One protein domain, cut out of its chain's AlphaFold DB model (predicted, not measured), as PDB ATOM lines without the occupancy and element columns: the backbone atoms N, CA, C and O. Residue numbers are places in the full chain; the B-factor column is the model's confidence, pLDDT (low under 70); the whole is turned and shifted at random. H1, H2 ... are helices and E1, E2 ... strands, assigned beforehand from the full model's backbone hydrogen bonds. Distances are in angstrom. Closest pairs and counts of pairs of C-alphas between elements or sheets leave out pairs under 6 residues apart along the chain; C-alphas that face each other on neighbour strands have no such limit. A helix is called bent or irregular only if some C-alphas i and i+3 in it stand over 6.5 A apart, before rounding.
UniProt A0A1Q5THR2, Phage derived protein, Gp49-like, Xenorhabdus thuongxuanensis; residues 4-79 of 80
ATOM      1  N   LEU A   4     155.459 110.078 198.063       88.25
ATOM      2  CA  LEU A   4     156.301 108.891 197.923       88.25
ATOM      3  C   LEU A   4     156.121 107.992 199.145       88.25
ATOM      4  O   LEU A   4     156.371 108.411 200.272       88.25
ATOM      5  N   ILE A   5     155.695 106.753 198.915       88.81
ATOM      6  CA  ILE A   5     155.536 105.726 199.944       88.81
ATOM      7  C   ILE A   5     156.593 104.656 199.691       88.81
ATOM      8  O   ILE A   5     156.640 104.047 198.618       88.81
ATOM      9  N   PHE A   6     157.443 104.430 200.687       85.44
ATOM     10  CA  PHE A   6     158.536 103.469 200.605       85.44
ATOM     11  C   PHE A   6     158.127 102.139 201.227       85.44
ATOM     12  O   PHE A   6     157.609 102.094 202.342       85.44
ATOM     13  N   HIS A   7     158.383 101.044 200.511       84.31
ATOM     14  CA  HIS A   7     158.480  99.743 201.155       84.31
ATOM     15  C   HIS A   7     159.709  99.743 202.085       84.31
ATOM     16  O   HIS A   7     160.747 100.271 201.676       84.31
ATOM     17  N   PRO A   8     159.645  99.147 203.292       82.19
ATOM     18  CA  PRO A   8     160.762  99.167 204.244       82.19
ATOM     19  C   PRO A   8     162.094  98.666 203.663       82.19
ATOM     20  O   PRO A   8     163.155  99.192 203.982       82.19
ATOM     21  N   GLU A   9     162.047  97.683 202.761       83.00
ATOM     22  CA  GLU A   9     163.245  97.167 202.084       83.00
ATOM     23  C   GLU A   9     163.870  98.200 201.133       83.00
ATOM     24  O   GLU A   9     165.090  98.300 201.056       83.00
ATOM     25  N   ALA A  10     163.059  99.023 200.459       83.62
ATOM     26  CA  ALA A  10     163.563 100.050 199.548       83.62
ATOM     27  C   ALA A  10     164.342 101.140 200.300       83.62
ATOM     28  O   ALA A  10     165.344 101.646 199.803       83.62
ATOM     29  N   GLU A  11     163.907 101.489 201.511       84.81
ATOM     30  CA  GLU A  11     164.617 102.440 202.366       84.81
ATOM     31  C   GLU A  11     165.986 101.886 202.798       84.81
ATOM     32  O   GLU A  11     167.007 102.559 202.640       84.81
ATOM     33  N   GLN A  12     166.030 100.633 203.261       86.12
ATOM     34  CA  GLN A  12     167.277  99.966 203.662       86.12
ATOM     35  C   GLN A  12     168.280  99.867 202.512       86.12
ATOM     36  O   GLN A  12     169.473 100.101 202.704       86.12
ATOM     37  N   GLU A  13     167.805  99.555 201.309       84.81
ATOM     38  CA  GLU A  13     168.647  99.498 200.122       84.81
ATOM     39  C   GLU A  13     169.271 100.858 199.790       84.81
ATOM     40  O   GLU A  13     170.464 100.923 199.492       84.81
ATOM     41  N   ILE A  14     168.506 101.955 199.891       85.88
ATOM     42  CA  ILE A  14     169.035 103.307 199.656       85.88
ATOM     43  C   ILE A  14     170.153 103.610 200.650       85.88
ATOM     44  O   ILE A  14     171.214 104.074 200.241       85.88
ATOM     45  N   TYR A  15     169.961 103.297 201.932       86.88
ATOM     46  CA  TYR A  15     170.991 103.504 202.952       86.88
ATOM     47  C   TYR A  15     172.210 102.584 202.798       86.88
ATOM     48  O   TYR A  15     173.298 102.942 203.247       86.88
ATOM     49  N   ALA A  16     172.073 101.436 202.132       88.56
ATOM     50  CA  ALA A  16     173.186 100.533 201.841       88.56
ATOM     51  C   ALA A  16     174.080 101.004 200.674       88.56
ATOM     52  O   ALA A  16     175.168 100.462 200.467       88.56
ATOM     53  N   LEU A  17     173.652 102.009 199.902       86.31
ATOM     54  CA  LEU A  17     174.457 102.596 198.831       86.31
ATOM     55  C   LEU A  17     175.648 103.401 199.367       86.31
ATOM     56  O   LEU A  17     175.611 103.950 200.465       86.31
ATOM     57  N   ASN A  18     176.677 103.577 198.532       89.12
ATOM     58  CA  ASN A  18     177.736 104.550 198.814       89.12
ATOM     59  C   ASN A  18     177.204 105.998 198.772       89.12
ATOM     60  O   ASN A  18     176.259 106.303 198.038       89.12
ATOM     61  N   GLU A  19     177.839 106.910 199.520       89.88
ATOM     62  CA  GLU A  19     177.387 108.310 199.653       89.88
ATOM     63  C   GLU A  19     177.113 109.012 198.308       89.88
ATOM     64  O   GLU A  19     176.058 109.642 198.162       89.88
ATOM     65  N   PRO A  20     177.969 108.886 197.266       89.94
ATOM     66  CA  PRO A  20     177.696 109.533 195.986       89.94
ATOM     67  C   PRO A  20     176.438 109.006 195.295       89.94
ATOM     68  O   PRO A  20     175.822 109.738 194.516       89.94
ATOM     69  N   MET A  21     176.077 107.738 195.503       87.19
ATOM     70  CA  MET A  21     174.874 107.159 194.916       87.19
ATOM     71  C   MET A  21     173.627 107.500 195.731       87.19
ATOM     72  O   MET A  21     172.611 107.832 195.124       87.19
ATOM     73  N   GLN A  22     173.721 107.546 197.063       89.38
ATOM     74  CA  GLN A  22     172.628 108.020 197.922       89.38
ATOM     75  C   GLN A  22     172.141 109.408 197.488       89.38
ATOM     76  O   GLN A  22     170.961 109.593 197.190       89.38
ATOM     77  N   GLY A  23     173.060 110.367 197.327       90.69
ATOM     78  CA  GLY A  23     172.706 111.723 196.890       90.69
ATOM     79  C   GLY A  23     172.053 111.770 195.502       90.69
ATOM     80  O   GLY A  23     171.163 112.586 195.250       90.69
ATOM     81  N   LYS A  24     172.442 110.872 194.586       91.00
ATOM     82  CA  LYS A  24     171.805 110.771 193.263       91.00
ATOM     83  C   LYS A  24     170.395 110.202 193.355       91.00
ATOM     84  O   LYS A  24     169.525 110.691 192.635       91.00
ATOM     85  N   VAL A  25     170.177 109.198 194.206       89.50
ATOM     86  CA  VAL A  25     168.848 108.612 194.419       89.50
ATOM     87  C   VAL A  25     167.919 109.650 195.033       89.50
ATOM     88  O   VAL A  25     166.853 109.882 194.474       89.50
ATOM     89  N   ILE A  26     168.350 110.358 196.081       89.62
ATOM     90  CA  ILE A  26     167.560 111.427 196.717       89.62
ATOM     91  C   ILE A  26     167.133 112.473 195.680       89.62
ATOM     92  O   ILE A  26     165.948 112.753 195.528       89.62
ATOM     93  N   LYS A  27     168.067 112.961 194.858       92.00
ATOM     94  CA  LYS A  27     167.751 113.923 193.792       92.00
ATOM     95  C   LYS A  27     166.784 113.368 192.737       92.00
ATOM     96  O   LYS A  27     166.011 114.116 192.138       92.00
ATOM     97  N   ALA A  28     166.847 112.072 192.444       90.81
ATOM     98  CA  ALA A  28     165.914 111.428 191.524       90.81
ATOM     99  C   ALA A  28     164.509 111.303 192.138       90.81
ATOM    100  O   ALA A  28     163.521 111.536 191.438       90.81
ATOM    101  N   LEU A  29     164.426 111.016 193.439       89.94
ATOM    102  CA  LEU A  29     163.179 110.988 194.199       89.94
ATOM    103  C   LEU A  29     162.530 112.375 194.255       89.94
ATOM    104  O   LEU A  29     161.356 112.481 193.930       89.94
ATOM    105  N   GLU A  30     163.287 113.443 194.518       92.38
ATOM    106  CA  GLU A  30     162.779 114.829 194.483       92.38
ATOM    107  C   GLU A  30     162.162 115.186 193.120       92.38
ATOM    108  O   GLU A  30     161.080 115.775 193.023       92.38
ATOM    109  N   LYS A  31     162.822 114.796 192.019       92.31
ATOM    110  CA  LYS A  31     162.266 114.986 190.670       92.31
ATOM    111  C   LYS A  31     160.964 114.214 190.481       92.31
ATOM    112  O   LYS A  31     160.044 114.733 189.842       92.31
ATOM    113  N   LEU A  32     160.908 112.976 190.971       89.75
ATOM    114  CA  LEU A  32     159.724 112.131 190.866       89.75
ATOM    115  C   LEU A  32     158.581 112.681 191.722       89.75
ATOM    116  O   LEU A  32     157.446 112.721 191.268       89.75
ATOM    117  N   GLU A  33     158.872 113.194 192.908       90.94
ATOM    118  CA  GLU A  33     157.904 113.857 193.776       90.94
ATOM    119  C   GLU A  33     157.320 115.121 193.120       90.94
ATOM    120  O   GLU A  33     156.125 115.414 193.223       90.94
ATOM    121  N   ALA A  34     158.142 115.870 192.385       91.56
ATOM    122  CA  ALA A  34     157.702 117.072 191.687       91.56
ATOM    123  C   ALA A  34     156.874 116.764 190.426       91.56
ATOM    124  O   ALA A  34     155.854 117.414 190.182       91.56
ATOM    125  N   LYS A  35     157.309 115.793 189.611       89.75
ATOM    126  CA  LYS A  35     156.781 115.557 188.251       89.75
ATOM    127  C   LYS A  35     155.909 114.309 188.119       89.75
ATOM    128  O   LYS A  35     155.133 114.203 187.171       89.75
ATOM    129  N   GLY A  36     156.033 113.364 189.039       85.00
ATOM    130  CA  GLY A  36     155.342 112.082 189.031       85.00
ATOM    131  C   GLY A  36     155.443 111.353 187.698       85.00
ATOM    132  O   GLY A  36     156.526 111.202 187.136       85.00
ATOM    133  N   ASN A  37     154.297 110.934 187.160       80.00
ATOM    134  CA  ASN A  37     154.202 110.181 185.907       80.00
ATOM    135  C   ASN A  37     154.517 111.025 184.654       80.00
ATOM    136  O   ASN A  37     154.593 110.490 183.551       80.00
ATOM    137  N   GLN A  38     154.720 112.339 184.809       86.38
ATOM    138  CA  GLN A  38     155.235 113.204 183.747       86.38
ATOM    139  C   GLN A  38     156.766 113.182 183.664       86.38
ATOM    140  O   GLN A  38     157.326 113.680 182.687       86.38
ATOM    141  N   LEU A  39     157.457 112.619 184.663       89.19
ATOM    142  CA  LEU A  39     158.878 112.319 184.552       89.19
ATOM    143  C   LEU A  39     159.045 111.215 183.500       89.19
ATOM    144  O   LEU A  39     158.352 110.201 183.556       89.19
ATOM    145  N   ARG A  40     159.913 111.443 182.511       88.69
ATOM    146  CA  ARG A  40     160.138 110.552 181.359       88.69
ATOM    147  C   ARG A  40     161.620 110.184 181.253       88.69
ATOM    148  O   ARG A  40     162.438 110.574 182.088       88.69
ATOM    149  N   TYR A  41     161.974 109.477 180.183       88.06
ATOM    150  CA  TYR A  41     163.360 109.189 179.823       88.06
ATOM    151  C   TYR A  41     164.224 110.472 179.821       88.06
ATOM    152  O   TYR A  41     163.767 111.497 179.308       88.06
ATOM    153  N   PRO A  42     165.462 110.443 180.354       90.25
ATOM    154  CA  PRO A  42     166.200 109.268 180.835       90.25
ATOM    155  C   PRO A  42     165.954 108.896 182.303       90.25
ATOM    156  O   PRO A  42     166.434 107.847 182.725       90.25
ATOM    157  N   ASP A  43     165.244 109.733 183.063       90.38
ATOM    158  CA  ASP A  43     165.084 109.580 184.515       90.38
ATOM    159  C   ASP A  43     164.156 108.401 184.868       90.38
ATOM    160  O   ASP A  43     164.394 107.688 185.840       90.38
ATOM    161  N   THR A  44     163.120 108.154 184.061       90.81
ATOM    162  CA  THR A  44     162.193 107.027 184.249       90.81
ATOM    163  C   THR A  44     161.901 106.296 182.944       90.81
ATOM    164  O   THR A  44     162.010 106.847 181.842       90.81
ATOM    165  N   ARG A  45     161.492 105.032 183.060       90.94
ATOM    166  CA  ARG A  45     160.992 104.219 181.950       90.94
ATOM    167  C   ARG A  45     159.679 103.557 182.349       90.94
ATOM    168  O   ARG A  45     159.617 102.882 183.367       90.94
ATOM    169  N   PHE A  46     158.644 103.716 181.528       89.44
ATOM    170  CA  PHE A  46     157.414 102.936 181.674       89.44
ATOM    171  C   PHE A  46     157.682 101.467 181.339       89.44
ATOM    172  O   PHE A  46     158.322 101.176 180.322       89.44
ATOM    173  N   LEU A  47     157.202 100.561 182.191       88.00
ATOM    174  CA  LEU A  47     157.285  99.121 181.974       88.00
ATOM    175  C   LEU A  47     155.934  98.582 181.496       88.00
ATOM    176  O   LEU A  47     155.809  98.217 180.332       88.00
ATOM    177  N   GLN A  48     154.934  98.544 182.383       85.25
ATOM    178  CA  GLN A  48     153.574  98.054 182.112       85.25
ATOM    179  C   GLN A  48     152.637  98.393 183.278       85.25
ATOM    180  O   GLN A  48     153.115  98.513 184.395       85.25
ATOM    181  N   ASN A  49     151.319  98.469 183.060       83.56
ATOM    182  CA  ASN A  49     150.301  98.528 184.128       83.56
ATOM    183  C   ASN A  49     150.627  99.504 185.282       83.56
ATOM    184  O   ASN A  49     150.607  99.111 186.445       83.56
ATOM    185  N   GLU A  50     150.962 100.760 184.965       84.12
ATOM    186  CA  GLU A  50     151.368 101.796 185.940       84.12
ATOM    187  C   GLU A  50     152.668 101.510 186.720       84.12
ATOM    188  O   GLU A  50     152.989 102.227 187.668       84.12
ATOM    189  N   LEU A  51     153.442 100.503 186.309       86.69
ATOM    190  CA  LEU A  51     154.777 100.199 186.812       86.69
ATOM    191  C   LEU A  51     155.840 100.916 185.977       86.69
ATOM    192  O   LEU A  51     155.850 100.864 184.740       86.69
ATOM    193  N   PHE A  52     156.780 101.535 186.675       90.06
ATOM    194  CA  PHE A  52     157.872 102.304 186.109       90.06
ATOM    195  C   PHE A  52     159.201 101.894 186.749       90.06
ATOM    196  O   PHE A  52     159.264 101.451 187.893       90.06
ATOM    197  N   GLU A  53     160.276 102.083 185.994       90.12
ATOM    198  CA  GLU A  53     161.660 101.987 186.453       90.12
ATOM    199  C   GLU A  53     162.191 103.411 186.676       90.12
ATOM    200  O   GLU A  53     162.195 104.219 185.743       90.12
ATOM    201  N   LEU A  54     162.643 103.725 187.891       90.12
ATOM    202  CA  LEU A  54     163.465 104.896 188.195       90.12
ATOM    203  C   LEU A  54     164.920 104.561 187.880       90.12
ATOM    204  O   LEU A  54     165.423 103.521 188.300       90.12
ATOM    205  N   ARG A  55     165.599 105.444 187.149       90.50
ATOM    206  CA  ARG A  55     166.969 105.234 186.679       90.50
ATOM    207  C   ARG A  55     167.880 106.292 187.267       90.50
ATOM    208  O   ARG A  55     167.732 107.481 186.992       90.50
ATOM    209  N   VAL A  56     168.859 105.848 188.044       88.94
ATOM    210  CA  VAL A  56     169.773 106.728 188.765       88.94
ATOM    211  C   VAL A  56     171.205 106.411 188.365       88.94
ATOM    212  O   VAL A  56     171.651 105.277 188.460       88.94
ATOM    213  N   GLY A  57     171.941 107.422 187.903       84.44
ATOM    214  CA  GLY A  57     173.318 107.263 187.432       84.44
ATOM    215  C   GLY A  57     173.470 107.495 185.929       84.44
ATOM    216  O   GLY A  57     172.593 108.052 185.272       84.44
ATOM    217  N   LYS A  58     174.641 107.137 185.391       75.50
ATOM    218  CA  LYS A  58     174.976 107.313 183.964       75.50
ATOM    219  C   LYS A  58     175.626 106.061 183.380       75.50
ATOM    220  O   LYS A  58     175.026 105.432 182.521       75.50
ATOM    221  N   LYS A  59     176.844 105.729 183.832       74.94
ATOM    222  CA  LYS A  59     177.559 104.502 183.434       74.94
ATOM    223  C   LYS A  59     177.097 103.309 184.273       74.94
ATOM    224  O   LYS A  59     176.563 102.366 183.710       74.94
ATOM    225  N   ASP A  60     177.184 103.431 185.595       72.12
ATOM    226  CA  ASP A  60     176.567 102.492 186.536       72.12
ATOM    227  C   ASP A  60     175.180 103.017 186.904       72.12
ATOM    228  O   ASP A  60     175.056 104.003 187.639       72.12
ATOM    229  N   ILE A  61     174.151 102.445 186.272       75.12
ATOM    230  CA  ILE A  61     172.755 102.825 186.495       75.12
ATOM    231  C   ILE A  61     172.159 101.888 187.538       75.12
ATOM    232  O   ILE A  61     171.928 100.716 187.248       75.12
ATOM    233  N   THR A  62     171.851 102.451 188.697       79.94
ATOM    234  CA  THR A  62     170.997 101.859 189.725       79.94
ATOM    235  C   THR A  62     169.538 102.025 189.297       79.94
ATOM    236  O   THR A  62     169.144 103.091 188.804       79.94
ATOM    237  N   ARG A  63     168.745 100.963 189.408       84.81
ATOM    238  CA  ARG A  63     167.372 100.888 188.899       84.81
ATOM    239  C   ARG A  63     166.454 100.506 190.033       84.81
ATOM    240  O   ARG A  63     166.760  99.616 190.793       84.81
ATOM    241  N   THR A  64     165.303 101.142 190.139       86.06
ATOM    242  CA  THR A  64     164.330 100.746 191.156       86.06
ATOM    243  C   THR A  64     162.929 100.824 190.596       86.06
ATOM    244  O   THR A  64     162.631 101.675 189.758       86.06
ATOM    245  N   LEU A  65     162.070  99.917 191.045       86.06
ATOM    246  CA  LEU A  65     160.693  99.853 190.589       86.06
ATOM    247  C   LEU A  65     159.785 100.692 191.480       86.06
ATOM    248  O   LEU A  65     159.835 100.613 192.710       86.06
ATOM    249  N   PHE A  66     158.901 101.445 190.837       86.69
ATOM    250  CA  PHE A  66     157.812 102.132 191.508       86.69
ATOM    251  C   PHE A  66     156.521 102.006 190.703       86.69
ATOM    252  O   PHE A  66     156.547 101.962 189.472       86.69
ATOM    253  N   ALA A  67     155.383 101.961 191.392       85.69
ATOM    254  CA  ALA A  67     154.073 101.996 190.749       85.69
ATOM    255  C   ALA A  67     153.339 103.293 191.072       85.69
ATOM    256  O   ALA A  67     153.395 103.777 192.206       85.69
ATOM    257  N   PHE A  68     152.621 103.832 190.089       81.50
ATOM    258  CA  PHE A  68     151.694 104.934 190.309       81.50
ATOM    259  C   PHE A  68     150.383 104.418 190.904       81.50
ATOM    260  O   PHE A  68     149.639 103.670 190.273       81.50
ATOM    261  N   ALA A  69     150.078 104.846 192.124       78.25
ATOM    262  CA  ALA A  69     148.788 104.647 192.758       78.25
ATOM    263  C   ALA A  69     147.898 105.887 192.557       78.25
ATOM    264  O   ALA A  69     148.358 107.036 192.536       78.25
ATOM    265  N   LYS A  70     146.585 105.659 192.413       74.81
ATOM    266  CA  LYS A  70     145.594 106.740 192.281       74.81
ATOM    267  C   LYS A  70     145.750 107.757 193.421       74.81
ATOM    268  O   LYS A  70     145.980 107.389 194.567       74.81
ATOM    269  N   GLY A  71     145.582 109.040 193.097       75.12
ATOM    270  CA  GLY A  71     145.673 110.125 194.083       75.12
ATOM    271  C   GLY A  71     147.067 110.735 194.247       75.12
ATOM    272  O   GLY A  71     147.344 111.301 195.295       75.12
ATOM    273  N   LYS A  72     147.918 110.665 193.212       74.50
ATOM    274  CA  LYS A  72     149.289 111.210 193.215       74.50
ATOM    275  C   LYS A  72     150.235 110.500 194.193       74.50
ATOM    276  O   LYS A  72     151.124 111.145 194.733       74.50
ATOM    277  N   LYS A  73     150.063 109.195 194.404       76.38
ATOM    278  CA  LYS A  73     150.900 108.400 195.311       76.38
ATOM    279  C   LYS A  73     151.787 107.457 194.507       76.38
ATOM    280  O   LYS A  73     151.330 106.900 193.512       76.38
ATOM    281  N   PHE A  74     153.025 107.252 194.932       76.62
ATOM    282  CA  PHE A  74     153.905 106.228 194.373       76.62
ATOM    283  C   PHE A  74     154.296 105.223 195.442       76.62
ATOM    284  O   PHE A  74     154.617 105.622 196.556       76.62
ATOM    285  N   ILE A  75     154.284 103.939 195.091       73.19
ATOM    286  CA  ILE A  75     154.766 102.864 195.963       73.19
ATOM    287  C   ILE A  75     156.081 102.352 195.393       73.19
ATOM    288  O   ILE A  75     156.120 101.912 194.241       73.19
ATOM    289  N   PHE A  76     157.141 102.430 196.190       76.56
ATOM    290  CA  PHE A  76     158.468 101.914 195.868       76.56
ATOM    291  C   PHE A  76     158.620 100.493 196.391       76.56
ATOM    292  O   PHE A  76     158.480 100.286 197.591       76.56
ATOM    293  N   TYR A  77     158.919  99.535 195.510       66.19
ATOM    294  CA  TYR A  77     158.945  98.103 195.852       66.19
ATOM    295  C   TYR A  77     160.355  97.536 196.081       66.19
ATOM    296  O   TYR A  77     160.474  96.430 196.593       66.19
ATOM    297  N   GLY A  78     161.410  98.292 195.753       66.69
ATOM    298  CA  GLY A  78     162.806  97.896 195.986       66.69
ATOM    299  C   GLY A  78     163.482  97.101 194.856       66.69
ATOM    300  O   GLY A  78     162.867  96.759 193.843       66.69
ATOM    301  N   ARG A  79     164.774  96.848 195.107       66.81
ATOM    302  CA  ARG A  79     165.945  96.373 194.342       66.81
ATOM    303  C   ARG A  79     166.606  97.348 193.369       66.81
ATOM    304  O   ARG A  79     166.363  97.264 192.169       66.81
TER     305      ARG A  79
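AT A GLANCE: This is residues 4 to 79 of the 80 residues of the protein "Phage derived protein, Gp49-like" of Xenorhabdus thuongxuanensis (UniProt A0A1Q5THR2). A strongly twisted, curled sheet of five strands forms a wall, and the long helix H2 packs over one face of it, two layers in all. The short helix H1 sits beside the sheet at the end of E5, and the chain folds back from it into H2, the two helices making a loose helical hairpin. The printed part has 76 residues, with two named helices and five named strands in the order E1, H1, H2, E2, E3, E4, E5; the class is mixed, helices and strands. Across the mixed sheet the order is E1, E5, E4, E3, E2, and E2 to E5 form a meander, each strand the antiparallel neighbour of the one before. The whole is compact, with a radius of gyration of the C-alphas of 11.5 A and spans of 33 by 26 by 21 A.

HOW THE PARTS SIT: E1, residues 4 to 6, is an edge strand and the parallel neighbour of E5, residues 73 to 78, at 30 degrees, with N 5 and O 74 at 2.8 A. H1, residues 8 to 16, stands at the sheet's level, only just, at a height of 3.6 A; its closest C-alphas to E5 are those of Ala 10 and Gly 78, 4.2 A apart. H2, residues 19 to 38, has a kink of 60 degrees near residue 32 and is irregular, with C-alphas 34 and 37 9.7 A apart. H1 and H2 form a helical hairpin, opposite ways at a steep tilt of 43 degrees; they only just touch, with 3 pairs of C-alphas within 8 A, H2 with residues 22 to 25 alone, and the closest C-alphas are those of Ile 14 and Gln 22, 6.2 A apart. H2 is on the sheet, and its closest C-alphas to E3, residues 51 to 57, are those of Val 25 and Val 56, 6.0 A apart. E2, residues 44 to 48, the other edge strand, forms a hairpin with E3, with N 45 and O 53 at 2.9 A. E3 forms a hairpin with E4, residues 61 to 69, with N 54 and O 64 at 2.8 A. E4 forms a hairpin with E5, with N 69 and O 73 at 2.8 A. E2 and E5 are apart. Every O i to N i+4 pair is within hydrogen-bond range in H1, and 13 of 16 in H2.

IN THESE COORDINATES: E1 begins at C-alpha 4, (156.301, 108.891, 197.923), and is 6.4 A long from first to last C-alpha. H1 is 12.7 A long and H2 27.7 A, beginning at C-alpha 19, (177.387, 108.310, 199.653). E2 is 12.6 A long, E3 19.9 A, E4 24.8 A and E5 15.9 A, ending at C-alpha 78, (162.806, 97.896, 195.986).

THE WHOLE: The two C-alphas farthest apart are those of Lys 59 and Gly 71, 34.1 A. The printed part has no cut, and the six links between its named elements are tight. Mean pLDDT of the printed part is 84.9; residues 77 to 79 are under 70.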